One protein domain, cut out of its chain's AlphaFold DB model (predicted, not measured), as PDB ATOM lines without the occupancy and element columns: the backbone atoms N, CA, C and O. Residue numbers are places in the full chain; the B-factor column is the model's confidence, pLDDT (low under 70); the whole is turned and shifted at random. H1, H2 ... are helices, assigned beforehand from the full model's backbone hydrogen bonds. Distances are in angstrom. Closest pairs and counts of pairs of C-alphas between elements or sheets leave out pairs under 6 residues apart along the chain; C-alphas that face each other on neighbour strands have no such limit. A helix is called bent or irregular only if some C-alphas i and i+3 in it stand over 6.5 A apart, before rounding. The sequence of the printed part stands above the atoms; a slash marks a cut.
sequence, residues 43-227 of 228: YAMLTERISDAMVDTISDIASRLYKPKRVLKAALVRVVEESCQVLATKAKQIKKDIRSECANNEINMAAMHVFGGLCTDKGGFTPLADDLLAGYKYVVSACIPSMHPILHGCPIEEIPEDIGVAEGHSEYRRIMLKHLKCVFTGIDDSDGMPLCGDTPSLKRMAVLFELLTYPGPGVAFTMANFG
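This is residues 43 to 227 of the 228 residues of an uncharacterized protein of Mizuhopecten yessoensis (UniProt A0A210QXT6). An elongated helical body in which a hairpin of H1b and H2 runs along one long side, H6 runs along the opposite side, and H7 lies between them in the middle. H1 is bent, and its first arm H1a crosses from H6 to H2; H4 and H8 cover one flank of H7 and H5 the opposite flank, while H3 is at one end, where residues 100 to 106 stick out. The printed part has 185 residues with eight named helices, H1 to H8 in order along the chain, and no named strand; the class is all helix. It is compact, with a radius of gyration of the C-alphas of 16.4 A, and it spans 54 by 28 by 25 A.

H1, residues 43 to 66, begins with C-alpha 43 at (20.713, -25.376, -18.636). By its hydrogen bonds it was assigned as one helix, but it is bent, with C-alphas 53 and 56 7.5 A apart. Its arms are H1a, residues 43 to 53 and 15.5 A long, and H1b, residues 56 to 66 and 15.3 A long. H2, residues 73 to 101, is the longest helix at 41.4 A and ends with C-alpha 101 at (19.303, -19.684, -4.238). H3 is residues 106 to 111 and H4 residues 127 to 134. H5, residues 141 to 153, measures 19.7 A and is only just irregular, with C-alphas 142 and 145 6.8 A apart. H6, residues 165 to 185, measures 31.0 A and is irregular, with C-alphas 166 and 169 7.1 A apart. H7, residues 199 to 213, measures 21.0 A. H8, residues 223 to 226, ends with C-alpha 226 at (13.735, -41.480, -33.554).

H6 is the hub, touching five other helices. Its residues 165 to 169 alone touch H1a, with the closest C-alphas, those of Tyr 43 and Val 165, 4.5 A apart. The same residues touch H3 at a shallow tilt of 10 degrees, the same way, closest at Asn 108 and Val 165 with 6.3 A between C-alphas. H6 and H7 form a helical hairpin, closest at the C-alphas of Phe 184 and Lys 203, 6.4 A, with a shallow tilt of 34 degrees, only just short of steep. H8 touches H6, the closest C-alphas being those of Leu 177 and Phe 226, 7.0 A. H5 and H6 only just touch, with 3 pairs of C-alphas within 8 A, the closest those of Leu 151 and Val 183 at 5.9 A. H7 touches H4, opposite ways at a steep tilt of 47 degrees, with the C-alphas of Leu 132 and Arg 204 5.7 A apart. H1b and H2 form another helical hairpin, at a shallow tilt of 6 degrees, closest at the C-alphas of Ile 61 and Val 79, 6.6 A. H2 and H6 are apart. The O i to N i+4 pairs are within hydrogen-bond range throughout H1a, H1b, H2, H3, H4 and H7, in 5 of 9 cases in H5 and 15 of 17 in H6; H8 is too short for such a pair.

The two C-alphas farthest apart, those of Ala 103 and Gly 192, are 55.0 A apart. The printed part has no cut. The links H3 to H4, H5 to H6 and H6 to H7 are long. Residues 114 to 115 pair with residues 119 to 120, antiparallel. The mean pLDDT of the printed part is 81.3, and 28 residues are under 70, among them residues 103 to 116 and 189 to 196.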
ATOM      1  N   TYR A  43      21.423 -24.127 -18.355       87.31
ATOM      2  CA  TYR A  43      20.713 -25.376 -18.636       87.31
ATOM      3  C   TYR A  43      21.583 -26.610 -18.364       87.31
ATOM      4  O   TYR A  43      21.076 -27.636 -17.900       87.31
ATOM      5  N   ALA A  44      22.884 -26.518 -18.654       88.00
ATOM      6  CA  ALA A  44      23.832 -27.607 -18.451       88.00
ATOM      7  C   ALA A  44      23.919 -27.976 -16.967       88.00
ATOM      8  O   ALA A  44      23.667 -29.125 -16.608       88.00
ATOM      9  N   MET A  45      24.129 -26.984 -16.097       85.50
ATOM     10  CA  MET A  45      24.211 -27.206 -14.648       85.50
ATOM     11  C   MET A  45      22.897 -27.723 -14.062       85.50
ATOM     12  O   MET A  45      22.890 -28.536 -13.137       85.50
ATOM     13  N   LEU A  46      21.758 -27.286 -14.607       82.00
ATOM     14  CA  LEU A  46      20.462 -27.818 -14.201       82.00
ATOM     15  C   LEU A  46      20.316 -29.302 -14.561       82.00
ATOM     16  O   LEU A  46      19.832 -30.093 -13.752       82.00
ATOM     17  N   THR A  47      20.737 -29.667 -15.771       85.69
ATOM     18  CA  THR A  47      20.721 -31.049 -16.262       85.69
ATOM     19  C   THR A  47      21.647 -31.932 -15.427       85.69
ATOM     20  O   THR A  47      21.239 -33.016 -15.012       85.69
ATOM     21  N   GLU A  48      22.849 -31.450 -15.110       86.12
ATOM     22  CA  GLU A  48      23.821 -32.131 -14.247       86.12
ATOM     23  C   GLU A  48      23.264 -32.355 -12.836       86.12
ATOM     24  O   GLU A  48      23.167 -33.499 -12.399       86.12
ATOM     25  N   ARG A  49      22.758 -31.305 -12.165       82.44
ATOM     26  CA  ARG A  49      22.151 -31.424 -10.823       82.44
ATOM     27  C   ARG A  49      21.018 -32.457 -10.782       82.44
ATOM     28  O   ARG A  49      20.873 -33.176  -9.791       82.44
ATOM     29  N   ILE A  50      20.187 -32.532 -11.827       81.50
ATOM     30  CA  ILE A  50      19.115 -33.537 -11.915       81.50
ATOM     31  C   ILE A  50      19.702 -34.930 -12.146       81.50
ATOM     32  O   ILE A  50      19.257 -35.878 -11.503       81.50
ATOM     33  N   SER A  51      20.682 -35.056 -13.038       83.19
ATOM     34  CA  SER A  51      21.310 -36.335 -13.382       83.19
ATOM     35  C   SER A  51      22.026 -36.934 -12.171       83.19
ATOM     36  O   SER A  51      21.738 -38.071 -11.800       83.19
ATOM     37  N   ASP A  52      22.835 -36.142 -11.466       84.56
ATOM     38  CA  ASP A  52      23.525 -36.526 -10.230       84.56
ATOM     39  C   ASP A  52      22.548 -36.984  -9.147       84.56
ATOM     40  O   ASP A  52      22.726 -38.031  -8.521       84.56
ATOM     41  N   ALA A  53      21.448 -36.247  -8.965       78.06
ATOM     42  CA  ALA A  53      20.409 -36.611  -8.007       78.06
ATOM     43  C   ALA A  53      19.683 -37.928  -8.356       78.06
ATOM     44  O   ALA A  53      18.990 -38.489  -7.494       78.06
ATOM     45  N   MET A  54      19.818 -38.398  -9.601       77.25
ATOM     46  CA  MET A  54      19.178 -39.594 -10.147       77.25
ATOM     47  C   MET A  54      20.115 -40.802 -10.268       77.25
ATOM     48  O   MET A  54      19.598 -41.911 -10.408       77.25
ATOM     49  N   VAL A  55      21.441 -40.639 -10.161       81.69
ATOM     50  CA  VAL A  55      22.441 -41.710 -10.371       81.69
ATOM     51  C   VAL A  55      22.113 -42.984  -9.588       81.69
ATOM     52  O   VAL A  55      22.029 -44.066 -10.173       81.69
ATOM     53  N   ASP A  56      21.841 -42.870  -8.286       81.56
ATOM     54  CA  ASP A  56      21.510 -44.028  -7.442       81.56
ATOM     55  C   ASP A  56      20.229 -44.733  -7.901       81.56
ATOM     56  O   ASP A  56      20.121 -45.960  -7.872       81.56
ATOM     57  N   THR A  57      19.252 -43.953  -8.364       76.38
ATOM     58  CA  THR A  57      17.969 -44.475  -8.841       76.38
ATOM     59  C   THR A  57      18.151 -45.203 -10.167       76.38
ATOM     60  O   THR A  57      17.649 -46.315 -10.322       76.38
ATOM     61  N   ILE A  58      18.911 -44.623 -11.099       74.75
ATOM     62  CA  ILE A  58      19.254 -45.239 -12.387       74.75
ATOM     63  C   ILE A  58      20.031 -46.544 -12.161       74.75
ATOM     64  O   ILE A  58      19.721 -47.560 -12.783       74.75
ATOM     65  N   SER A  59      20.975 -46.557 -11.218       78.62
ATOM     66  CA  SER A  59      21.741 -47.751 -10.843       78.62
ATOM     67  C   SER A  59      20.854 -48.874 -10.279       78.62
ATOM     68  O   SER A  59      20.980 -50.048 -10.659       78.62
ATOM     69  N   ASP A  60      19.889 -48.531  -9.424       80.75
ATOM     70  CA  ASP A  60      18.914 -49.486  -8.887       80.75
ATOM     71  C   ASP A  60      17.944 -50.007  -9.968       80.75
ATOM     72  O   ASP A  60      17.635 -51.202 -10.026       80.75
ATOM     73  N   ILE A  61      17.499 -49.142 -10.882       72.19
ATOM     74  CA  ILE A  61      16.682 -49.512 -12.048       72.19
ATOM     75  C   ILE A  61      17.429 -50.500 -12.945       72.19
ATOM     76  O   ILE A  61      16.902 -51.573 -13.257       72.19
ATOM     77  N   ALA A  62      18.662 -50.165 -13.324       71.69
ATOM     78  CA  ALA A  62      19.531 -51.015 -14.123       71.69
ATOM     79  C   ALA A  62      19.682 -52.392 -13.459       71.69
ATOM     80  O   ALA A  62      19.402 -53.427 -14.066       71.69
ATOM     81  N   SER A  63      19.970 -52.413 -12.156       74.56
ATOM     82  CA  SER A  63      20.070 -53.645 -11.370       74.56
ATOM     83  C   SER A  63      18.792 -54.495 -11.406       74.56
ATOM     84  O   SER A  63      18.866 -55.726 -11.474       74.56
ATOM     85  N   ARG A  64      17.608 -53.876 -11.374       73.31
ATOM     86  CA  ARG A  64      16.312 -54.577 -11.425       73.31
ATOM     87  C   ARG A  64      15.950 -55.080 -12.818       73.31
ATOM     88  O   ARG A  64      15.320 -56.131 -12.925       73.31
ATOM     89  N   LEU A  65      16.365 -54.380 -13.871       70.38
ATOM     90  CA  LEU A  65      16.154 -54.804 -15.256       70.38
ATOM     91  C   LEU A  65      17.149 -55.887 -15.698       70.38
ATOM     92  O   LEU A  65      16.809 -56.711 -16.549       70.38
ATOM     93  N   TYR A  66      18.346 -55.932 -15.104       69.75
ATOM     94  CA  TYR A  66      19.419 -56.856 -15.507       69.75
ATOM     95  C   TYR A  66      19.404 -58.189 -14.748       69.75
ATOM     96  O   TYR A  66      19.872 -59.196 -15.274       69.75
ATOM     97  N   LYS A  67      18.827 -58.235 -13.540       70.06
ATOM     98  CA  LYS A  67      18.724 -59.462 -12.721       70.06
ATOM     99  C   LYS A  67      17.801 -60.571 -13.264       70.06
ATOM    100  O   LYS A  67      18.131 -61.742 -13.063       70.06
ATOM    101  N   PRO A  68      16.634 -60.293 -13.880       65.44
ATOM    102  CA  PRO A  68      15.762 -61.336 -14.426       65.44
ATOM    103  C   PRO A  68      16.452 -62.126 -15.551       65.44
ATOM    104  O   PRO A  68      17.482 -61.698 -16.054       65.44
ATOM    105  N   LYS A  69      15.875 -63.249 -16.016       66.75
ATOM    106  CA  LYS A  69      16.286 -63.916 -17.283       66.75
ATOM    107  C   LYS A  69      15.582 -63.353 -18.527       66.75
ATOM    108  O   LYS A  69      16.051 -63.537 -19.647       66.75
ATOM    109  N   ARG A  70      14.443 -62.684 -18.330       69.56
ATOM    110  CA  ARG A  70      13.661 -62.002 -19.366       69.56
ATOM    111  C   ARG A  70      13.015 -60.764 -18.759       69.56
ATOM    112  O   ARG A  70      12.423 -60.865 -17.684       69.56
ATOM    113  N   VAL A  71      13.077 -59.632 -19.457       72.25
ATOM    114  CA  VAL A  71      12.326 -58.436 -19.066       72.25
ATOM    115  C   VAL A  71      10.913 -58.565 -19.626       72.25
ATOM    116  O   VAL A  71      10.706 -58.598 -20.839       72.25
ATOM    117  N   LEU A  72       9.928 -58.695 -18.739       77.00
ATOM    118  CA  LEU A  72       8.519 -58.654 -19.123       77.00
ATOM    119  C   LEU A  72       8.080 -57.199 -19.300       77.00
ATOM    120  O   LEU A  72       8.498 -56.337 -18.530       77.00
ATOM    121  N   LYS A  73       7.164 -56.937 -20.241       81.88
ATOM    122  CA  LYS A  73       6.596 -55.595 -20.455       81.88
ATOM    123  C   LYS A  73       6.061 -54.980 -19.159       81.88
ATOM    124  O   LYS A  73       6.368 -53.836 -18.865       81.88
ATOM    125  N   ALA A  74       5.334 -55.749 -18.348       83.81
ATOM    126  CA  ALA A  74       4.816 -55.270 -17.065       83.81
ATOM    127  C   ALA A  74       5.926 -54.861 -16.076       83.81
ATOM    128  O   ALA A  74       5.761 -53.897 -15.337       83.81
ATOM    129  N   ALA A  75       7.066 -55.561 -16.084       81.50
ATOM    130  CA  ALA A  75       8.217 -55.186 -15.265       81.50
ATOM    131  C   ALA A  75       8.865 -53.893 -15.779       81.50
ATOM    132  O   ALA A  75       9.189 -53.028 -14.975       81.50
ATOM    133  N   LEU A  76       8.989 -53.737 -17.102       82.44
ATOM    134  CA  LEU A  76       9.496 -52.507 -17.713       82.44
ATOM    135  C   LEU A  76       8.591 -51.308 -17.400       82.44
ATOM    136  O   LEU A  76       9.083 -50.293 -16.927       82.44
ATOM    137  N   VAL A  77       7.273 -51.450 -17.584       88.56
ATOM    138  CA  VAL A  77       6.284 -50.405 -17.259       88.56
ATOM    139  C   VAL A  77       6.413 -49.975 -15.802       88.56
ATOM    140  O   VAL A  77       6.544 -48.787 -15.534       88.56
ATOM    141  N   ARG A  78       6.446 -50.935 -14.871       87.44
ATOM    142  CA  ARG A  78       6.591 -50.646 -13.440       87.44
ATOM    143  C   ARG A  78       7.882 -49.888 -13.134       87.44
ATOM    144  O   ARG A  78       7.867 -48.941 -12.360       87.44
ATOM    145  N   VAL A  79       8.992 -50.296 -13.747       83.81
ATOM    146  CA  VAL A  79      10.282 -49.627 -13.565       83.81
ATOM    147  C   VAL A  79      10.235 -48.190 -14.082       83.81
ATOM    148  O   VAL A  79      10.668 -47.287 -13.372       83.81
ATOM    149  N   VAL A  80       9.678 -47.949 -15.272       87.25
ATOM    150  CA  VAL A  80       9.553 -46.588 -15.823       87.25
ATOM    151  C   VAL A  80       8.607 -45.737 -14.968       87.25
ATOM    152  O   VAL A  80       8.907 -44.576 -14.712       87.25
ATOM    153  N   GLU A  81       7.511 -46.305 -14.456       89.94
ATOM    154  CA  GLU A  81       6.579 -45.612 -13.552       89.94
ATOM    155  C   GLU A  81       7.273 -45.154 -12.267       89.94
ATOM    156  O   GLU A  81       7.234 -43.974 -11.917       89.94
ATOM    157  N   GLU A  82       7.970 -46.071 -11.596       87.38
ATOM    158  CA  GLU A  82       8.744 -45.769 -10.392       87.38
ATOM    159  C   GLU A  82       9.823 -44.710 -10.688       87.38
ATOM    160  O   GLU A  82      10.007 -43.775  -9.908       87.38
ATOM    161  N   SER A  83      10.477 -44.790 -11.853       84.38
ATOM    162  CA  SER A  83      11.469 -43.801 -12.299       84.38
ATOM    163  C   SER A  83      10.858 -42.410 -12.443       84.38
ATOM    164  O   SER A  83      11.419 -41.435 -11.943       84.38
ATOM    165  N   CYS A  84       9.689 -42.305 -13.081       88.38
ATOM    166  CA  CYS A  84       8.998 -41.032 -13.256       88.38
ATOM    167  C   CYS A  84       8.559 -40.422 -11.919       88.38
ATOM    168  O   CYS A  84       8.685 -39.210 -11.729       88.38
ATOM    169  N   GLN A  85       8.106 -41.237 -10.961       88.88
ATOM    170  CA  GLN A  85       7.769 -40.764  -9.614       88.88
ATOM    171  C   GLN A  85       8.993 -40.208  -8.871       88.88
ATOM    172  O   GLN A  85       8.907 -39.154  -8.227       88.88
ATOM    173  N   VAL A  86      10.138 -40.887  -8.978       84.75
ATOM    174  CA  VAL A  86      11.390 -40.417  -8.373       84.75
ATOM    175  C   VAL A  86      11.876 -39.139  -9.051       84.75
ATOM    176  O   VAL A  86      12.128 -38.162  -8.343       84.75
ATOM    177  N   LEU A  87      11.911 -39.096 -10.390       83.06
ATOM    178  CA  LEU A  87      12.270 -37.905 -11.171       83.06
ATOM    179  C   LEU A  87      11.441 -36.697 -10.742       83.06
ATOM    180  O   LEU A  87      12.000 -35.665 -10.384       83.06
ATOM    181  N   ALA A  88      10.115 -36.840 -10.681       86.00
ATOM    182  CA  ALA A  88       9.221 -35.764 -10.266       86.00
ATOM    183  C   ALA A  88       9.473 -35.298  -8.820       86.00
ATOM    184  O   ALA A  88       9.353 -34.109  -8.514       86.00
ATOM    185  N   THR A  89       9.829 -36.210  -7.915       86.94
ATOM    186  CA  THR A  89      10.137 -35.874  -6.517       86.94
ATOM    187  C   THR A  89      11.469 -35.136  -6.399       86.94
ATOM    188  O   THR A  89      11.531 -34.081  -5.764       86.94
ATOM    189  N   LYS A  90      12.523 -35.649  -7.043       83.81
ATOM    190  CA  LYS A  90      13.861 -35.038  -7.057       83.81
ATOM    191  C   LYS A  90      13.838 -33.673  -7.722       83.81
ATOM    192  O   LYS A  90      14.311 -32.700  -7.145       83.81
ATOM    193  N   ALA A  91      13.168 -33.575  -8.860       80.38
ATOM    194  CA  ALA A  91      12.897 -32.323  -9.533       80.38
ATOM    195  C   ALA A  91      12.245 -31.273  -8.632       80.38
ATOM    196  O   ALA A  91      12.691 -30.134  -8.603       80.38
ATOM    197  N   LYS A  92      11.190 -31.630  -7.887       83.19
ATOM    198  CA  LYS A  92      10.527 -30.698  -6.958       83.19
ATOM    199  C   LYS A  92      11.474 -30.203  -5.869       83.19
ATOM    200  O   LYS A  92      11.395 -29.032  -5.503       83.19
ATOM    201  N   GLN A  93      12.344 -31.076  -5.368       83.75
ATOM    202  CA  GLN A  93      13.355 -30.707  -4.384       83.75
ATOM    203  C   GLN A  93      14.375 -29.731  -4.989       83.75
ATOM    204  O   GLN A  93      14.513 -28.626  -4.480       83.75
ATOM    205  N   ILE A  94      14.951 -30.058  -6.149       79.88
ATOM    206  CA  ILE A  94      15.880 -29.178  -6.879       79.88
ATOM    207  C   ILE A  94      15.222 -27.829  -7.197       79.88
ATOM    208  O   ILE A  94      15.820 -26.776  -7.008       79.88
ATOM    209  N   LYS A  95      13.946 -27.837  -7.598       78.81
ATOM    210  CA  LYS A  95      13.147 -26.629  -7.849       78.81
ATOM    211  C   LYS A  95      13.081 -25.720  -6.624       78.81
ATOM    212  O   LYS A  95      13.130 -24.498  -6.746       78.81
ATOM    213  N   LYS A  96      12.904 -26.319  -5.445       80.44
ATOM    214  CA  LYS A  96      12.840 -25.610  -4.166       80.44
ATOM    215  C   LYS A  96      14.201 -25.020  -3.807       80.44
ATOM    216  O   LYS A  96      14.238 -23.858  -3.413       80.44
ATOM    217  N   ASP A  97      15.268 -25.788  -3.998       79.00
ATOM    218  CA  ASP A  97      16.641 -25.384  -3.680       79.00
ATOM    219  C   ASP A  97      17.088 -24.228  -4.591       79.00
ATOM    220  O   ASP A  97      17.465 -23.158  -4.111       79.00
ATOM    221  N   ILE A  98      16.848 -24.355  -5.900       76.25
ATOM    222  CA  ILE A  98      17.049 -23.273  -6.872       76.25
ATOM    223  C   ILE A  98      16.210 -22.055  -6.502       76.25
ATOM    224  O   ILE A  98      16.713 -20.945  -6.533       76.25
ATOM    225  N   ARG A  99      14.940 -22.200  -6.103       74.94
ATOM    226  CA  ARG A  99      14.124 -21.037  -5.711       74.94
ATOM    227  C   ARG A  99      14.670 -20.317  -4.471       74.94
ATOM    228  O   ARG A  99      14.468 -19.109  -4.355       74.94
ATOM    229  N   SER A 100      15.316 -21.030  -3.547       75.81
ATOM    230  CA  SER A 100      15.982 -20.404  -2.399       75.81
ATOM    231  C   SER A 100      17.298 -19.714  -2.761       75.81
ATOM    232  O   SER A 100      17.623 -18.703  -2.144       75.81
ATOM    233  N   GLU A 101      18.016 -20.219  -3.765       76.75
ATOM    234  CA  GLU A 101      19.303 -19.684  -4.238       76.75
ATOM    235  C   GLU A 101      19.126 -18.563  -5.291       76.75
ATOM    236  O   GLU A 101      19.905 -17.614  -5.350       76.75
ATOM    237  N   CYS A 102      18.049 -18.634  -6.077       72.25
ATOM    238  CA  CYS A 102      17.795 -17.884  -7.307       72.25
ATOM    239  C   CYS A 102      16.421 -17.191  -7.256       72.25
ATOM    240  O   CYS A 102      15.407 -17.726  -7.718       72.25
ATOM    241  N   ALA A 103      16.353 -15.983  -6.691       62.44
ATOM    242  CA  ALA A 103      15.097 -15.233  -6.628       62.44
ATOM    243  C   ALA A 103      14.562 -14.890  -8.041       62.44
ATOM    244  O   ALA A 103      15.305 -14.411  -8.891       62.44
ATOM    245  N   ASN A 104      13.253 -15.081  -8.264       58.41
ATOM    246  CA  ASN A 104      12.500 -14.709  -9.478       58.41
ATOM    247  C   ASN A 104      12.853 -15.430 -10.791       58.41
ATOM    248  O   ASN A 104      12.667 -14.859 -11.863       58.41
ATOM    249  N   ASN A 105      13.282 -16.693 -10.752       64.88
ATOM    250  CA  ASN A 105      13.543 -17.429 -11.991       64.88
ATOM    251  C   ASN A 105      12.342 -18.253 -12.495       64.88
ATOM    252  O   ASN A 105      12.383 -19.480 -12.554       64.88
ATOM    253  N   GLU A 106      11.235 -17.584 -12.834       64.38
ATOM    254  CA  GLU A 106      10.034 -18.245 -13.379       64.38
ATOM    255  C   GLU A 106      10.322 -19.027 -14.672       64.38
ATOM    256  O   GLU A 106       9.705 -20.064 -14.908       64.38
ATOM    257  N   ILE A 107      11.311 -18.584 -15.455       63.31
ATOM    258  CA  ILE A 107      11.769 -19.248 -16.683       63.31
ATOM    259  C   ILE A 107      12.387 -20.613 -16.361       63.31
ATOM    260  O   ILE A 107      11.979 -21.614 -16.949       63.31
ATOM    261  N   ASN A 108      13.269 -20.705 -15.359       63.59
ATOM    262  CA  ASN A 108      13.774 -22.000 -14.888       63.59
ATOM    263  C   ASN A 108      12.665 -22.907 -14.397       63.59
ATOM    264  O   ASN A 108      12.639 -24.104 -14.670       63.59
ATOM    265  N   MET A 109      11.741 -22.320 -13.641       63.41
ATOM    266  CA  MET A 109      10.645 -23.062 -13.052       63.41
ATOM    267  C   MET A 109       9.770 -23.664 -14.151       63.41
ATOM    268  O   MET A 109       9.362 -24.811 -13.977       63.41
ATOM    269  N   ALA A 110       9.537 -22.929 -15.246       65.00
ATOM    270  CA  ALA A 110       8.813 -23.346 -16.448       65.00
ATOM    271  C   ALA A 110       9.580 -24.394 -17.283       65.00
ATOM    272  O   ALA A 110       8.982 -25.339 -17.799       65.00
ATOM    273  N   ALA A 111      10.906 -24.284 -17.357       63.28
ATOM    274  CA  ALA A 111      11.750 -25.235 -18.075       63.28
ATOM    275  C   ALA A 111      11.826 -26.614 -17.402       63.28
ATOM    276  O   ALA A 111      12.186 -27.589 -18.041       63.28
ATOM    277  N   MET A 112      11.423 -26.741 -16.135       68.44
ATOM    278  CA  MET A 112      11.423 -28.020 -15.417       68.44
ATOM    279  C   MET A 112      10.110 -28.823 -15.499       68.44
ATOM    280  O   MET A 112       9.883 -29.692 -14.666       68.44
ATOM    281  N   HIS A 113       9.189 -28.540 -16.426       65.12
ATOM    282  CA  HIS A 113       7.851 -29.168 -16.394       65.12
ATOM    283  C   HIS A 113       7.705 -30.502 -17.157       65.12
ATOM    284  O   HIS A 113       6.670 -31.159 -17.042       65.12
ATOM    285  N   VAL A 114       8.726 -30.944 -17.897       65.12
ATOM    286  CA  VAL A 114       8.709 -32.205 -18.663       65.12
ATOM    287  C   VAL A 114      10.092 -32.845 -18.560       65.12
ATOM    288  O   VAL A 114      11.037 -32.350 -19.165       65.12
ATOM    289  N   PHE A 115      10.257 -33.884 -17.741       69.62
ATOM    290  CA  PHE A 115      11.575 -34.475 -17.481       69.62
ATOM    291  C   PHE A 115      11.903 -35.559 -18.502       69.62
ATOM    292  O   PHE A 115      11.138 -36.513 -18.670       69.62
ATOM    293  N   GLY A 116      13.049 -35.408 -19.175       68.19
ATOM    294  CA  GLY A 116      13.617 -36.424 -20.065       68.19
ATOM    295  C   GLY A 116      12.712 -36.807 -21.235       68.19
ATOM    296  O   GLY A 116      12.873 -37.876 -21.801       68.19
ATOM    297  N   GLY A 117      11.689 -36.010 -21.561       83.50
ATOM    298  CA  GLY A 117      10.677 -36.343 -22.570       83.50
ATOM    299  C   GLY A 117       9.866 -37.624 -22.326       83.50
ATOM    300  O   GLY A 117       9.000 -37.923 -23.140       83.50
ATOM    301  N   LEU A 118      10.112 -38.355 -21.232       88.94
ATOM    302  CA  LEU A 118       9.401 -39.574 -20.838       88.94
ATOM    303  C   LEU A 118       8.405 -39.311 -19.712       88.94
ATOM    304  O   LEU A 118       7.307 -39.871 -19.723       88.94
ATOM    305  N   CYS A 119       8.762 -38.440 -18.770       89.12
ATOM    306  CA  CYS A 119       8.035 -38.251 -17.524       89.12
ATOM    307  C   CYS A 119       7.453 -36.838 -17.412       89.12
ATOM    308  O   CYS A 119       8.075 -35.835 -17.764       89.12
ATOM    309  N   THR A 120       6.248 -36.754 -16.861       87.75
ATOM    310  CA  THR A 120       5.615 -35.486 -16.477       87.75
ATOM    311  C   THR A 120       6.152 -34.994 -15.130       87.75
ATOM    312  O   THR A 120       6.643 -35.775 -14.314       87.75
ATOM    313  N   ASP A 121       5.980 -33.706 -14.834       82.88
ATOM    314  CA  ASP A 121       6.289 -33.099 -13.527       82.88
ATOM    315  C   ASP A 121       5.485 -33.673 -12.339       82.88
ATOM    316  O   ASP A 121       5.826 -33.465 -11.168       82.88
ATOM    317  N   LYS A 122       4.413 -34.418 -12.627       87.00
ATOM    318  CA  LYS A 122       3.602 -35.150 -11.645       87.00
ATOM    319  C   LYS A 122       4.036 -36.603 -11.459       87.00
ATOM    320  O   LYS A 122       3.478 -37.276 -10.599       87.00
ATOM    321  N   GLY A 123       5.019 -37.071 -12.228       87.62
ATOM    322  CA  GLY A 123       5.540 -38.436 -12.164       87.62
ATOM    323  C   GLY A 123       4.738 -39.464 -12.960       87.62
ATOM    324  O   GLY A 123       4.979 -40.656 -12.811       87.62
ATOM    325  N   GLY A 124       3.801 -39.023 -13.802       90.31
ATOM    326  CA  GLY A 124       3.135 -39.869 -14.797       90.31
ATOM    327  C   GLY A 124       3.870 -39.891 -16.139       90.31
ATOM    328  O   GLY A 124       4.821 -39.131 -16.339       90.31
ATOM    329  N   PHE A 125       3.391 -40.712 -17.071       92.75
ATOM    330  CA  PHE A 125       3.954 -40.849 -18.414       92.75
ATOM    331  C   PHE A 125       3.568 -39.709 -19.354       92.75
ATOM    332  O   PHE A 125       2.490 -39.123 -19.270       92.75
ATOM    333  N   THR A 126       4.491 -39.397 -20.258       91.75
ATOM    334  CA  THR A 126       4.208 -38.636 -21.478       91.75
ATOM    335  C   THR A 126       3.661 -39.572 -22.566       91.75
ATOM    336  O   THR A 126       3.898 -40.781 -22.497       91.75
ATOM    337  N   PRO A 127       3.029 -39.037 -23.630       91.75
ATOM    338  CA  PRO A 127       2.606 -39.852 -24.771       91.75
ATOM    339  C   PRO A 127       3.748 -40.658 -25.405       91.75
ATOM    340  O   PRO A 127       3.550 -41.798 -25.812       91.75
ATOM    341  N   LEU A 128       4.966 -40.102 -25.438       92.69
ATOM    342  CA  LEU A 128       6.133 -40.830 -25.931       92.69
ATOM    343  C   LEU A 128       6.441 -42.063 -25.075       92.69
ATOM    344  O   LEU A 128       6.721 -43.128 -25.620       92.69
ATOM    345  N   ALA A 129       6.418 -41.930 -23.746       92.56
ATOM    346  CA  ALA A 129       6.669 -43.061 -22.860       92.56
ATOM    347  C   ALA A 129       5.613 -44.160 -23.048       92.56
ATOM    348  O   ALA A 129       5.977 -45.334 -23.146       92.56
ATOM    349  N   ASP A 130       4.339 -43.783 -23.182       92.88
ATOM    350  CA  ASP A 130       3.260 -44.725 -23.490       92.88
ATOM    351  C   ASP A 130       3.518 -45.466 -24.810       92.88
ATOM    352  O   ASP A 130       3.465 -46.699 -24.845       92.88
ATOM    353  N   ASP A 131       3.881 -44.749 -25.877       93.25
ATOM    354  CA  ASP A 131       4.159 -45.341 -27.189       93.25
ATOM    355  C   ASP A 131       5.379 -46.277 -27.169       93.25
ATOM    356  O   ASP A 131       5.344 -47.375 -27.743       93.25
ATOM    357  N   LEU A 132       6.462 -45.880 -26.490       92.25
ATOM    358  CA  LEU A 132       7.672 -46.693 -26.334       92.25
ATOM    359  C   LEU A 132       7.365 -48.004 -25.601       92.25
ATOM    360  O   LEU A 132       7.759 -49.077 -26.069       92.25
ATOM    361  N   LEU A 133       6.616 -47.927 -24.499       90.31
ATOM    362  CA  LEU A 133       6.201 -49.081 -23.699       90.31
ATOM    363  C   LEU A 133       5.171 -49.954 -24.434       90.31
ATOM    364  O   LEU A 133       5.161 -51.180 -24.273       90.31
ATOM    365  N   ALA A 134       4.302 -49.358 -25.254       89.81
ATOM    366  CA  ALA A 134       3.268 -50.068 -25.995       89.81
ATOM    367  C   ALA A 134       3.859 -51.044 -27.020       89.81
ATOM    368  O   ALA A 134       3.447 -52.210 -27.035       89.81
ATOM    369  N   GLY A 135       4.839 -50.590 -27.807       82.44
ATOM    370  CA  GLY A 135       5.434 -51.337 -28.926       82.44
ATOM    371  C   GLY A 135       6.444 -52.422 -28.544       82.44
ATOM    372  O   GLY A 135       7.029 -53.050 -29.421       82.44
ATOM    373  N   TYR A 136       6.662 -52.649 -27.251       80.75
ATOM    374  CA  TYR A 136       7.665 -53.581 -26.753       80.75
ATOM    375  C   TYR A 136       7.192 -55.043 -26.840       80.75
ATOM    376  O   TYR A 136       6.210 -55.417 -26.189       80.75
ATOM    377  N   LYS A 137       7.897 -55.895 -27.601       77.38
ATOM    378  CA  LYS A 137       7.522 -57.312 -27.776       77.38
ATOM    379  C   LYS A 137       8.198 -58.219 -26.748       77.38
ATOM    380  O   LYS A 137       7.521 -58.928 -26.000       77.38
ATOM    381  N   TYR A 138       9.531 -58.211 -26.695       72.75
ATOM    382  CA  TYR A 138      10.338 -58.861 -25.655       72.75
ATOM    383  C   TYR A 138      11.798 -58.401 -25.719       72.75
ATOM    384  O   TYR A 138      12.312 -58.139 -26.799       72.75
ATOM    385  N   VAL A 139      12.481 -58.393 -24.568       71.88
ATOM    386  CA  VAL A 139      13.950 -58.356 -24.494       71.88
ATOM    387  C   VAL A 139      14.439 -59.388 -23.485       71.88
ATOM    388  O   VAL A 139      13.863 -59.569 -22.404       71.88
ATOM    389  N   VAL A 140      15.494 -60.102 -23.864       72.69
ATOM    390  CA  VAL A 140      16.182 -61.046 -22.983       72.69
ATOM    391  C   VAL A 140      17.164 -60.238 -22.140       72.69
ATOM    392  O   VAL A 140      18.101 -59.656 -22.664       72.69
ATOM    393  N   SER A 141      16.950 -60.166 -20.828       67.38
ATOM    394  CA  SER A 141      17.765 -59.338 -19.917       67.38
ATOM    395  C   SER A 141      19.244 -59.720 -19.912       67.38
ATOM    396  O   SER A 141      20.092 -58.847 -19.753       67.38
ATOM    397  N   ALA A 142      19.564 -60.995 -20.167       68.06
ATOM    398  CA  ALA A 142      20.943 -61.460 -20.334       68.06
ATOM    399  C   ALA A 142      21.685 -60.774 -21.499       68.06
ATOM    400  O   ALA A 142      22.908 -60.811 -21.537       68.06
ATOM    401  N   CYS A 143      20.960 -60.132 -22.420       70.94
ATOM    402  CA  CYS A 143      21.531 -59.373 -23.525       70.94
ATOM    403  C   CYS A 143      21.750 -57.892 -23.232       70.94
ATOM    404  O   CYS A 143      22.359 -57.204 -24.045       70.94
ATOM    405  N   ILE A 144      21.257 -57.364 -22.114       70.88
ATOM    406  CA  ILE A 144      21.445 -55.939 -21.843       70.88
ATOM    407  C   ILE A 144      22.936 -55.577 -21.666       70.88
ATOM    408  O   ILE A 144      23.349 -54.547 -22.197       70.88
ATOM    409  N   PRO A 145      23.797 -56.441 -21.085       73.69
ATOM    410  CA  PRO A 145      25.244 -56.244 -21.156       73.69
ATOM    411  C   PRO A 145      25.801 -56.148 -22.586       73.69
ATOM    412  O   PRO A 145      26.775 -55.439 -22.797       73.69
ATOM    413  N   SER A 146      25.190 -56.808 -23.577       73.69
ATOM    414  CA  SER A 146      25.592 -56.713 -24.992       73.69
ATOM    415  C   SER A 146      25.165 -55.398 -25.647       73.69
ATOM    416  O   SER A 146      25.803 -54.961 -26.597       73.69
ATOM    417  N   MET A 147      24.122 -54.739 -25.130       76.19
ATOM    418  CA  MET A 147      23.753 -53.387 -25.560       76.19
ATOM    419  C   MET A 147      24.681 -52.313 -24.986       76.19
ATOM    420  O   MET A 147      24.833 -51.256 -25.590       76.19
ATOM    421  N   HIS A 148      25.303 -52.573 -23.835       78.06
ATOM    422  CA  HIS A 148      26.119 -51.590 -23.125       78.06
ATOM    423  C   HIS A 148      27.264 -51.014 -23.992       78.06
ATOM    424  O   HIS A 148      27.363 -49.792 -24.074       78.06
ATOM    425  N   PRO A 149      28.059 -51.813 -24.738       80.94
ATOM    426  CA  PRO A 149      29.065 -51.271 -25.654       80.94
ATOM    427  C   PRO A 149      28.497 -50.403 -26.781       80.94
ATOM    428  O   PRO A 149      29.179 -49.490 -27.227       80.94
ATOM    429  N   ILE A 150      27.275 -50.672 -27.253       83.06
ATOM    430  CA  ILE A 150      26.646 -49.889 -28.327       83.06
ATOM    431  C   ILE A 150      26.194 -48.531 -27.785       83.06
ATOM    432  O   ILE A 150      26.482 -47.503 -28.391       83.06
ATOM    433  N   LEU A 151      25.534 -48.529 -26.621       79.75
ATOM    434  CA  LEU A 151      25.083 -47.307 -25.945       79.75
ATOM    435  C   LEU A 151      26.274 -46.397 -25.604       79.75
ATOM    436  O   LEU A 151      26.283 -45.224 -25.960       79.75
ATOM    437  N   HIS A 152      27.336 -46.959 -25.019       83.62
ATOM    438  CA  HIS A 152      28.527 -46.194 -24.629       83.62
ATOM    439  C   HIS A 152      29.555 -45.991 -25.751       83.62
ATOM    440  O   HIS A 152      30.492 -45.213 -25.588       83.62
ATOM    441  N   GLY A 153      29.410 -46.681 -26.883       85.88
ATOM    442  CA  GLY A 153      30.285 -46.518 -28.046       85.88
ATOM    443  C   GLY A 153      29.993 -45.246 -28.842       85.88
ATOM    444  O   GLY A 153      30.851 -44.769 -29.585       85.88
ATOM    445  N   CYS A 154      28.798 -44.679 -28.675       89.00
ATOM    446  CA  CYS A 154      28.390 -43.441 -29.317       89.00
ATOM    447  C   CYS A 154      28.663 -42.245 -28.398       89.00
ATOM    448  O   CYS A 154      28.083 -42.172 -27.316       89.00
ATOM    449  N   PRO A 155      29.497 -41.272 -28.808       89.19
ATOM    450  CA  PRO A 155      29.762 -40.108 -27.977       89.19
ATOM    451  C   PRO A 155      28.483 -39.286 -27.797       89.19
ATOM    452  O   PRO A 155      27.736 -39.056 -28.755       89.19
ATOM    453  N   ILE A 156      28.242 -38.843 -26.568       89.12
ATOM    454  CA  ILE A 156      27.259 -37.808 -26.268       89.12
ATOM    455  C   ILE A 156      27.998 -36.470 -26.216       89.12
ATOM    456  O   ILE A 156      29.042 -36.355 -25.579       89.12
ATOM    457  N   GLU A 157      27.518 -35.486 -26.975       92.31
ATOM    458  CA  GLU A 157      28.068 -34.129 -26.903       92.31
ATOM    459  C   GLU A 157      27.676 -33.504 -25.565       92.31
ATOM    460  O   GLU A 157      26.549 -33.680 -25.102       92.31
ATOM    461  N   GLU A 158      28.596 -32.762 -24.959       90.50
ATOM    462  CA  GLU A 158      28.294 -31.989 -23.759       90.50
ATOM    463  C   GLU A 158      27.443 -30.768 -24.115       90.50
ATOM    464  O   GLU A 158      27.589 -30.158 -25.180       90.50
ATOM    465  N   ILE A 159      26.539 -30.411 -23.207       90.12
ATOM    466  CA  ILE A 159      25.781 -29.169 -23.302       90.12
ATOM    467  C   ILE A 159      26.722 -28.031 -22.879       90.12
ATOM    468  O   ILE A 159      27.292 -28.127 -21.793       90.12
ATOM    469  N   PRO A 160      26.870 -26.952 -23.670       89.88
ATOM    470  CA  PRO A 160      27.700 -25.815 -23.276       89.88
ATOM    471  C   PRO A 160      27.272 -25.241 -21.919       89.88
ATOM    472  O   PRO A 160      26.085 -24.993 -21.701       89.88
ATOM    473  N   GLU A 161      28.224 -25.015 -21.012       86.19
ATOM    474  CA  GLU A 161      27.939 -24.539 -19.647       86.19
ATOM    475  C   GLU A 161      27.236 -23.174 -19.615       86.19
ATOM    476  O   GLU A 161      26.450 -22.891 -18.708       86.19
ATOM    477  N   ASP A 162      27.498 -22.335 -20.615       83.00
ATOM    478  CA  ASP A 162      26.977 -20.976 -20.742       83.00
ATOM    479  C   ASP A 162      25.596 -20.905 -21.408       83.00
ATOM    480  O   ASP A 162      25.013 -19.818 -21.484       83.00
ATOM    481  N   ILE A 163      25.045 -22.032 -21.876       87.69
ATOM    482  CA  ILE A 163      23.748 -22.015 -22.545       87.69
ATOM    483  C   ILE A 163      22.625 -21.695 -21.554       87.69
ATOM    484  O   ILE A 163      22.447 -22.344 -20.514       87.69
ATOM    485  N   GLY A 164      21.832 -20.690 -21.917       85.69
ATOM    486  CA  GLY A 164      20.682 -20.264 -21.145       85.69
ATOM    487  C   GLY A 164      19.604 -21.340 -21.081       85.69
ATOM    488  O   GLY A 164      19.410 -22.136 -22.005       85.69
ATOM    489  N   VAL A 165      18.827 -21.336 -19.997       80.81
ATOM    490  CA  VAL A 165      17.679 -22.244 -19.841       80.81
ATOM    491  C   VAL A 165      16.665 -22.126 -20.991       80.81
ATOM    492  O   VAL A 165      16.045 -23.120 -21.377       80.81
ATOM    493  N   ALA A 166      16.513 -20.929 -21.565       79.81
ATOM    494  CA  ALA A 166      15.597 -20.681 -22.671       79.81
ATOM    495  C   ALA A 166      15.998 -21.436 -23.949       79.81
ATOM    496  O   ALA A 166      15.124 -21.975 -24.621       79.81
ATOM    497  N   GLU A 167      17.288 -21.534 -24.275       85.12
ATOM    498  CA  GLU A 167      17.762 -22.213 -25.487       85.12
ATOM    499  C   GLU A 167      18.133 -23.685 -25.245       85.12
ATOM    500  O   GLU A 167      18.040 -24.513 -26.156       85.12
ATOM    501  N   GLY A 168      18.508 -24.037 -24.012       88.69
ATOM    502  CA  GLY A 168      19.135 -25.320 -23.693       88.69
ATOM    503  C   GLY A 168      18.305 -26.561 -24.026       88.69
ATOM    504  O   GLY A 168      18.851 -27.551 -24.505       88.69
ATOM    505  N   HIS A 169      16.976 -26.504 -23.896       87.94
ATOM    506  CA  HIS A 169      16.093 -27.625 -24.251       87.94
ATOM    507  C   HIS A 169      16.172 -28.001 -25.745       87.94
ATOM    508  O   HIS A 169      16.109 -29.179 -26.108       87.94
ATOM    509  N   SER A 170      16.334 -27.011 -26.627       89.81
ATOM    510  CA  SER A 170      16.485 -27.249 -28.066       89.81
ATOM    511  C   SER A 170      17.855 -27.841 -28.392       89.81
ATOM    512  O   SER A 170      17.950 -28.734 -29.238       89.81
ATOM    513  N   GLU A 171      18.894 -27.401 -27.684       93.19
ATOM    514  CA  GLU A 171      20.249 -27.916 -27.860       93.19
ATOM    515  C   GLU A 171      20.393 -29.346 -27.332       93.19
ATOM    516  O   GLU A 171      20.847 -30.229 -28.057       93.19
ATOM    517  N   TYR A 172      19.883 -29.630 -26.133       92.62
ATOM    518  CA  TYR A 172      19.799 -30.992 -25.613       92.62
ATOM    519  C   TYR A 172      19.038 -31.909 -26.580       92.62
ATOM    520  O   TYR A 172      19.489 -33.011 -26.896       92.62
ATOM    521  N   ARG A 173      17.907 -31.444 -27.132       93.00
ATOM    522  CA  ARG A 173      17.153 -32.208 -28.133       93.00
ATOM    523  C   ARG A 173      18.015 -32.534 -29.353       93.00
ATOM    524  O   ARG A 173      17.989 -33.670 -29.820       93.00
ATOM    525  N   ARG A 174      18.782 -31.570 -29.870       95.12
ATOM    526  CA  ARG A 174      19.710 -31.784 -30.992       95.12
ATOM    527  C   ARG A 174      20.759 -32.848 -30.651       95.12
ATOM    528  O   ARG A 174      20.972 -33.755 -31.460       95.12
ATOM    529  N   ILE A 175      21.374 -32.750 -29.474       94.56
ATOM    530  CA  ILE A 175      22.400 -33.678 -28.978       94.56
ATOM    531  C   ILE A 175      21.838 -35.100 -28.877       94.56
ATOM    532  O   ILE A 175      22.396 -36.018 -29.480       94.56
ATOM    533  N   MET A 176      20.687 -35.283 -28.222       93.62
ATOM    534  CA  MET A 176      20.075 -36.606 -28.051       93.62
ATOM    535  C   MET A 176      19.693 -37.261 -29.375       93.62
ATOM    536  O   MET A 176      19.904 -38.459 -29.558       93.62
ATOM    537  N   LEU A 177      19.168 -36.490 -30.333       94.56
ATOM    538  CA  LEU A 177      18.841 -37.019 -31.659       94.56
ATOM    539  C   LEU A 177      20.092 -37.456 -32.426       94.56
ATOM    540  O   LEU A 177      20.060 -38.466 -33.129       94.56
ATOM    541  N   LYS A 178      21.202 -36.723 -32.282       95.25
ATOM    542  CA  LYS A 178      22.486 -37.102 -32.877       95.25
ATOM    543  C   LYS A 178      23.040 -38.377 -32.235       95.25
ATOM    544  O   LYS A 178      23.434 -39.288 -32.964       95.25
ATOM    545  N   HIS A 179      23.028 -38.451 -30.906       93.94
ATOM    546  CA  HIS A 179      23.507 -39.606 -30.150       93.94
ATOM    547  C   HIS A 179      22.704 -40.874 -30.487       93.94
ATOM    548  O   HIS A 179      23.270 -41.864 -30.948       93.94
ATOM    549  N   LEU A 180      21.370 -40.826 -30.391       93.25
ATOM    550  CA  LEU A 180      20.517 -41.986 -30.670       93.25
ATOM    551  C   LEU A 180      20.567 -42.425 -32.137       93.25
ATOM    552  O   LEU A 180      20.465 -43.617 -32.423       93.25
ATOM    553  N   LYS A 181      20.807 -41.502 -33.077       93.06
ATOM    554  CA  LYS A 181      21.073 -41.867 -34.473       93.06
ATOM    555  C   LYS A 181      22.333 -42.728 -34.604       93.06
ATOM    556  O   LYS A 181      22.305 -43.685 -35.369       93.06
ATOM    557  N   CYS A 182      23.404 -42.416 -33.873       92.31
ATOM    558  CA  CYS A 182      24.600 -43.261 -33.819       92.31
ATOM    559  C   CYS A 182      24.273 -44.628 -33.203       92.31
ATOM    560  O   CYS A 182      24.534 -45.655 -33.827       92.31
ATOM    561  N   VAL A 183      23.607 -44.657 -32.044       90.19
ATOM    562  CA  VAL A 183      23.242 -45.914 -31.363       90.19
ATOM    563  C   VAL A 183      22.436 -46.821 -32.292       90.19
ATOM    564  O   VAL A 183      22.704 -48.011 -32.399       90.19
ATOM    565  N   PHE A 184      21.483 -46.257 -33.036       89.50
ATOM    566  CA  PHE A 184      20.614 -47.023 -33.929       89.50
ATOM    567  C   PHE A 184      21.343 -47.619 -35.131       89.50
ATOM    568  O   PHE A 184      20.820 -48.570 -35.711       89.50
ATOM    569  N   THR A 185      22.505 -47.077 -35.512       85.75
ATOM    570  CA  THR A 185      23.362 -47.701 -36.532       85.75
ATOM    571  C   THR A 185      24.100 -48.928 -36.010       85.75
ATOM    572  O   THR A 185      24.367 -49.816 -36.802       85.75
ATOM    573  N   GLY A 186      24.368 -49.006 -34.702       81.25
ATOM    574  CA  GLY A 186      24.933 -50.197 -34.056       81.25
ATOM    575  C   GLY A 186      23.884 -51.205 -33.571       81.25
ATOM    576  O   GLY A 186      24.232 -52.172 -32.908       81.25
ATOM    577  N   ILE A 187      22.594 -50.959 -33.833       83.94
ATOM    578  CA  ILE A 187      21.503 -51.908 -33.579       83.94
ATOM    579  C   ILE A 187      20.910 -52.284 -34.935       83.94
ATOM    580  O   ILE A 187      19.955 -51.650 -35.410       83.94
ATOM    581  N   ASP A 188      21.491 -53.304 -35.557       74.38
ATOM    582  CA  ASP A 188      21.033 -53.841 -36.831       74.38
ATOM    583  C   ASP A 188      20.688 -55.340 -36.761       74.38
ATOM    584  O   ASP A 188      20.985 -56.045 -35.795       74.38
ATOM    585  N   ASP A 189      19.987 -55.818 -37.793       64.62
ATOM    586  CA  ASP A 189      19.560 -57.218 -37.898       64.62
ATOM    587  C   ASP A 189      20.719 -58.167 -38.285       64.62
ATOM    588  O   ASP A 189      20.561 -59.390 -38.236       64.62
ATOM    589  N   SER A 190      21.875 -57.625 -38.687       58.91
ATOM    590  CA  SER A 190      23.060 -58.359 -39.152       58.91
ATOM    591  C   SER A 190      24.064 -58.691 -38.044       58.91
ATOM    592  O   SER A 190      24.816 -59.655 -38.198       58.91
ATOM    593  N   ASP A 191      24.036 -57.983 -36.917       53.41
ATOM    594  CA  ASP A 191      25.028 -58.052 -35.834       53.41
ATOM    595  C   ASP A 191      24.961 -59.309 -34.951       53.41
ATOM    596  O   ASP A 191      25.489 -59.351 -33.840       53.41
ATOM    597  N   GLY A 192      24.337 -60.395 -35.411       47.81
ATOM    598  CA  GLY A 192      24.365 -61.648 -34.652       47.81
ATOM    599  C   GLY A 192      23.743 -61.515 -33.254       47.81
ATOM    600  O   GLY A 192      24.052 -62.314 -32.367       47.81
ATOM    601  N   MET A 193      22.798 -60.579 -33.077       55.03
ATOM    602  CA  MET A 193      21.936 -60.453 -31.896       55.03
ATOM    603  C   MET A 193      20.548 -61.136 -32.029       55.03
ATOM    604  O   MET A 193      19.596 -60.662 -31.402       55.03
ATOM    605  N   PRO A 194      20.352 -62.278 -32.741       54.16
ATOM    606  CA  PRO A 194      19.029 -62.892 -32.877       54.16
ATOM    607  C   PRO A 194      18.461 -63.424 -31.545       54.16
ATOM    608  O   PRO A 194      17.331 -63.902 -31.501       54.16
ATOM    609  N   LEU A 195      19.218 -63.337 -30.444       55.03
ATOM    610  CA  LEU A 195      18.826 -63.800 -29.112       55.03
ATOM    611  C   LEU A 195      18.332 -62.685 -28.171       55.03
ATOM    612  O   LEU A 195      17.880 -63.000 -27.072       55.03
ATOM    613  N   CYS A 196      18.384 -61.407 -28.570       69.88
ATOM    614  CA  CYS A 196      18.253 -60.287 -27.626       69.88
ATOM    615  C   CYS A 196      16.918 -59.534 -27.664       69.88
ATOM    616  O   CYS A 196      16.529 -58.912 -26.673       69.88
ATOM    617  N   GLY A 197      16.171 -59.675 -28.753       75.12
ATOM    618  CA  GLY A 197      14.920 -58.974 -29.029       75.12
ATOM    619  C   GLY A 197      14.812 -58.721 -30.528       75.12
ATOM    620  O   GLY A 197      15.769 -58.960 -31.260       75.12
ATOM    621  N   ASP A 198      13.662 -58.251 -30.998       81.38
ATOM    622  CA  ASP A 198      13.598 -57.648 -32.330       81.38
ATOM    623  C   ASP A 198      14.225 -56.243 -32.312       81.38
ATOM    624  O   ASP A 198      14.148 -55.525 -31.311       81.38
ATOM    625  N   THR A 199      14.834 -55.845 -33.430       83.88
ATOM    626  CA  THR A 199      15.487 -54.538 -33.608       83.88
ATOM    627  C   THR A 199      14.614 -53.347 -33.183       83.88
ATOM    628  O   THR A 199      15.115 -52.481 -32.459       83.88
ATOM    629  N   PRO A 200      13.309 -53.278 -33.527       87.50
ATOM    630  CA  PRO A 200      12.424 -52.227 -33.021       87.50
ATOM    631  C   PRO A 200      12.328 -52.179 -31.490       87.50
ATOM    632  O   PRO A 200      12.408 -51.094 -30.909       87.50
ATOM    633  N   SER A 201      12.191 -53.328 -30.820       85.56
ATOM    634  CA  SER A 201      12.162 -53.401 -29.353       85.56
ATOM    635  C   SER A 201      13.484 -52.927 -28.733       85.56
ATOM    636  O   SER A 201      13.461 -52.184 -27.754       85.56
ATOM    637  N   LEU A 202      14.632 -53.284 -29.322       84.75
ATOM    638  CA  LEU A 202      15.954 -52.844 -28.848       84.75
ATOM    639  C   LEU A 202      16.154 -51.330 -29.004       84.75
ATOM    640  O   LEU A 202      16.625 -50.671 -28.079       84.75
ATOM    641  N   LYS A 203      15.734 -50.750 -30.132       88.44
ATOM    642  CA  LYS A 203      15.808 -49.298 -30.355       88.44
ATOM    643  C   LYS A 203      14.914 -48.517 -29.392       88.44
ATOM    644  O   LYS A 203      15.343 -47.510 -28.839       88.44
ATOM    645  N   ARG A 204      13.701 -49.012 -29.118       89.69
ATOM    646  CA  ARG A 204      12.809 -48.436 -28.090       89.69
ATOM    647  C   ARG A 204      13.445 -48.488 -26.702       89.69
ATOM    648  O   ARG A 204      13.339 -47.525 -25.950       89.69
ATOM    649  N   MET A 205      14.137 -49.582 -26.383       86.19
ATOM    650  CA  MET A 205      14.868 -49.731 -25.125       86.19
ATOM    651  C   MET A 205      16.002 -48.726 -24.980       86.19
ATOM    652  O   MET A 205      16.157 -48.139 -23.916       86.19
ATOM    653  N   ALA A 206      16.773 -48.520 -26.049       88.12
ATOM    654  CA  ALA A 206      17.845 -47.534 -26.066       88.12
ATOM    655  C   ALA A 206      17.298 -46.129 -25.783       88.12
ATOM    656  O   ALA A 206      17.800 -45.456 -24.892       88.12
ATOM    657  N   VAL A 207      16.205 -45.727 -26.447       91.38
ATOM    658  CA  VAL A 207      15.544 -44.437 -26.172       91.38
ATOM    659  C   VAL A 207      15.106 -44.338 -24.711       91.38
ATOM    660  O   VAL A 207      15.355 -43.318 -24.075       91.38
ATOM    661  N   LEU A 208      14.477 -45.386 -24.165       88.81
ATOM    662  CA  LEU A 208      14.049 -45.402 -22.764       88.81
ATOM    663  C   LEU A 208      15.232 -45.231 -21.800       88.81
ATOM    664  O   LEU A 208      15.156 -44.407 -20.895       88.81
ATOM    665  N   PHE A 209      16.317 -45.988 -21.985       83.75
ATOM    666  CA  PHE A 209      17.483 -45.925 -21.102       83.75
ATOM    667  C   PHE A 209      18.207 -44.584 -21.179       83.75
ATOM    668  O   PHE A 209      18.500 -44.007 -20.133       83.75
ATOM    669  N   GLU A 210      18.453 -44.071 -22.381       87.38
ATOM    670  CA  GLU A 210      19.142 -42.792 -22.569       87.38
ATOM    671  C   GLU A 210      18.374 -41.641 -21.912       87.38
ATOM    672  O   GLU A 210      18.926 -40.873 -21.126       87.38
ATOM    673  N   LEU A 211      17.062 -41.565 -22.150       88.19
ATOM    674  CA  LEU A 211      16.225 -40.490 -21.616       88.19
ATOM    675  C   LEU A 211      15.977 -40.585 -20.101       88.19
ATOM    676  O   LEU A 211      15.685 -39.571 -19.466       88.19
ATOM    677  N   LEU A 212      16.095 -41.781 -19.513       81.94
ATOM    678  CA  LEU A 212      16.097 -41.964 -18.059       81.94
ATOM    679  C   LEU A 212      17.447 -41.608 -17.426       81.94
ATOM    680  O   LEU A 212      17.468 -41.168 -16.279       81.94
ATOM    681  N   THR A 213      18.547 -41.814 -18.153       81.50
ATOM    682  CA  THR A 213      19.913 -41.626 -17.638       81.50
ATOM    683  C   THR A 213      20.361 -40.173 -17.725       81.50
ATOM    684  O   THR A 213      21.008 -39.675 -16.809       81.50
ATOM    685  N   TYR A 214      19.959 -39.477 -18.787       84.69
ATOM    686  CA  TYR A 214      20.339 -38.096 -19.063       84.69
ATOM    687  C   TYR A 214      19.095 -37.211 -19.165       84.69
ATOM    688  O   TYR A 214      18.736 -36.810 -20.265       84.69
ATOM    689  N   PRO A 215      18.364 -36.919 -18.080       84.38
ATOM    690  CA  PRO A 215      17.106 -36.180 -18.157       84.38
ATOM    691  C   PRO A 215      17.300 -34.717 -18.594       84.38
ATOM    692  O   PRO A 215      17.827 -33.910 -17.839       84.38
ATOM    693  N   GLY A 216      16.780 -34.343 -19.768       87.31
ATOM    694  CA  GLY A 216      16.705 -32.948 -20.227       87.31
ATOM    695  C   GLY A 216      15.403 -32.252 -19.792       87.31
ATOM    696  O   GLY A 216      14.325 -32.676 -20.229       87.31
ATOM    697  N   PRO A 217      15.441 -31.205 -18.945       83.25
ATOM    698  CA  PRO A 217      14.249 -30.468 -18.521       83.25
ATOM    699  C   PRO A 217      13.542 -29.759 -19.678       83.25
ATOM    700  O   PRO A 217      14.177 -29.090 -20.493       83.25
ATOM    701  N   GLY A 218      12.216 -29.884 -19.736       81.62
ATOM    702  CA  GLY A 218      11.369 -29.120 -20.656       81.62
ATOM    703  C   GLY A 218      11.442 -29.616 -22.097       81.62
ATOM    704  O   GLY A 218      10.946 -28.958 -23.009       81.62
ATOM    705  N   VAL A 219      12.056 -30.778 -22.309       87.06
ATOM    706  CA  VAL A 219      12.257 -31.354 -23.634       87.06
ATOM    707  C   VAL A 219      11.105 -32.294 -23.947       87.06
ATOM    708  O   VAL A 219      10.735 -33.146 -23.141       87.06
ATOM    709  N   ALA A 220      10.564 -32.160 -25.154       86.56
ATOM    710  CA  ALA A 220       9.572 -33.070 -25.696       86.56
ATOM    711  C   ALA A 220      10.129 -33.797 -26.924       86.56
ATOM    712  O   ALA A 220      10.744 -33.202 -27.816       86.56
ATOM    713  N   PHE A 221       9.852 -35.092 -26.979       91.38
ATOM    714  CA  PHE A 221      10.170 -35.958 -28.101       91.38
ATOM    715  C   PHE A 221       8.902 -36.679 -28.570       91.38
ATOM    716  O   PHE A 221       7.898 -36.758 -27.866       91.38
ATOM    717  N   THR A 222       8.967 -37.218 -29.779       92.12
ATOM    718  CA  THR A 222       7.933 -38.051 -30.398       92.12
ATOM    719  C   THR A 222       8.594 -39.271 -31.024       92.12
ATOM    720  O   THR A 222       9.786 -39.236 -31.336       92.12
ATOM    721  N   MET A 223       7.817 -40.321 -31.280       92.19
ATOM    722  CA  MET A 223       8.290 -41.534 -31.960       92.19
ATOM    723  C   MET A 223       8.985 -41.228 -33.298       92.19
ATOM    724  O   MET A 223      10.084 -41.713 -33.571       92.19
ATOM    725  N   ALA A 224       8.414 -40.299 -34.072       92.19
ATOM    726  CA  ALA A 224       8.962 -39.858 -35.352       92.19
ATOM    727  C   ALA A 224      10.350 -39.210 -35.238       92.19
ATOM    728  O   ALA A 224      11.123 -39.259 -36.192       92.19
ATOM    729  N   ASN A 225      10.705 -38.622 -34.088       92.69
ATOM    730  CA  ASN A 225      12.039 -38.046 -33.910       92.69
ATOM    731  C   ASN A 225      13.141 -39.112 -33.916       92.69
ATOM    732  O   ASN A 225      14.264 -38.805 -34.306       92.69
ATOM    733  N   PHE A 226      12.808 -40.352 -33.561       90.31
ATOM    734  CA  PHE A 226      13.735 -41.480 -33.554       90.31
ATOM    735  C   PHE A 226      13.532 -42.426 -34.750       90.31
ATOM    736  O   PHE A 226      14.280 -43.382 -34.908       90.31
ATOM    737  N   GLY A 227      12.550 -42.171 -35.620       87.06
ATOM    738  CA  GLY A 227      12.214 -43.083 -36.720       87.06
ATOM    739  C   GLY A 227      11.628 -44.415 -36.236       87.06
ATOM    740  O   GLY A 227      11.941 -45.458 -36.810       87.06
TER     741      GLY A 227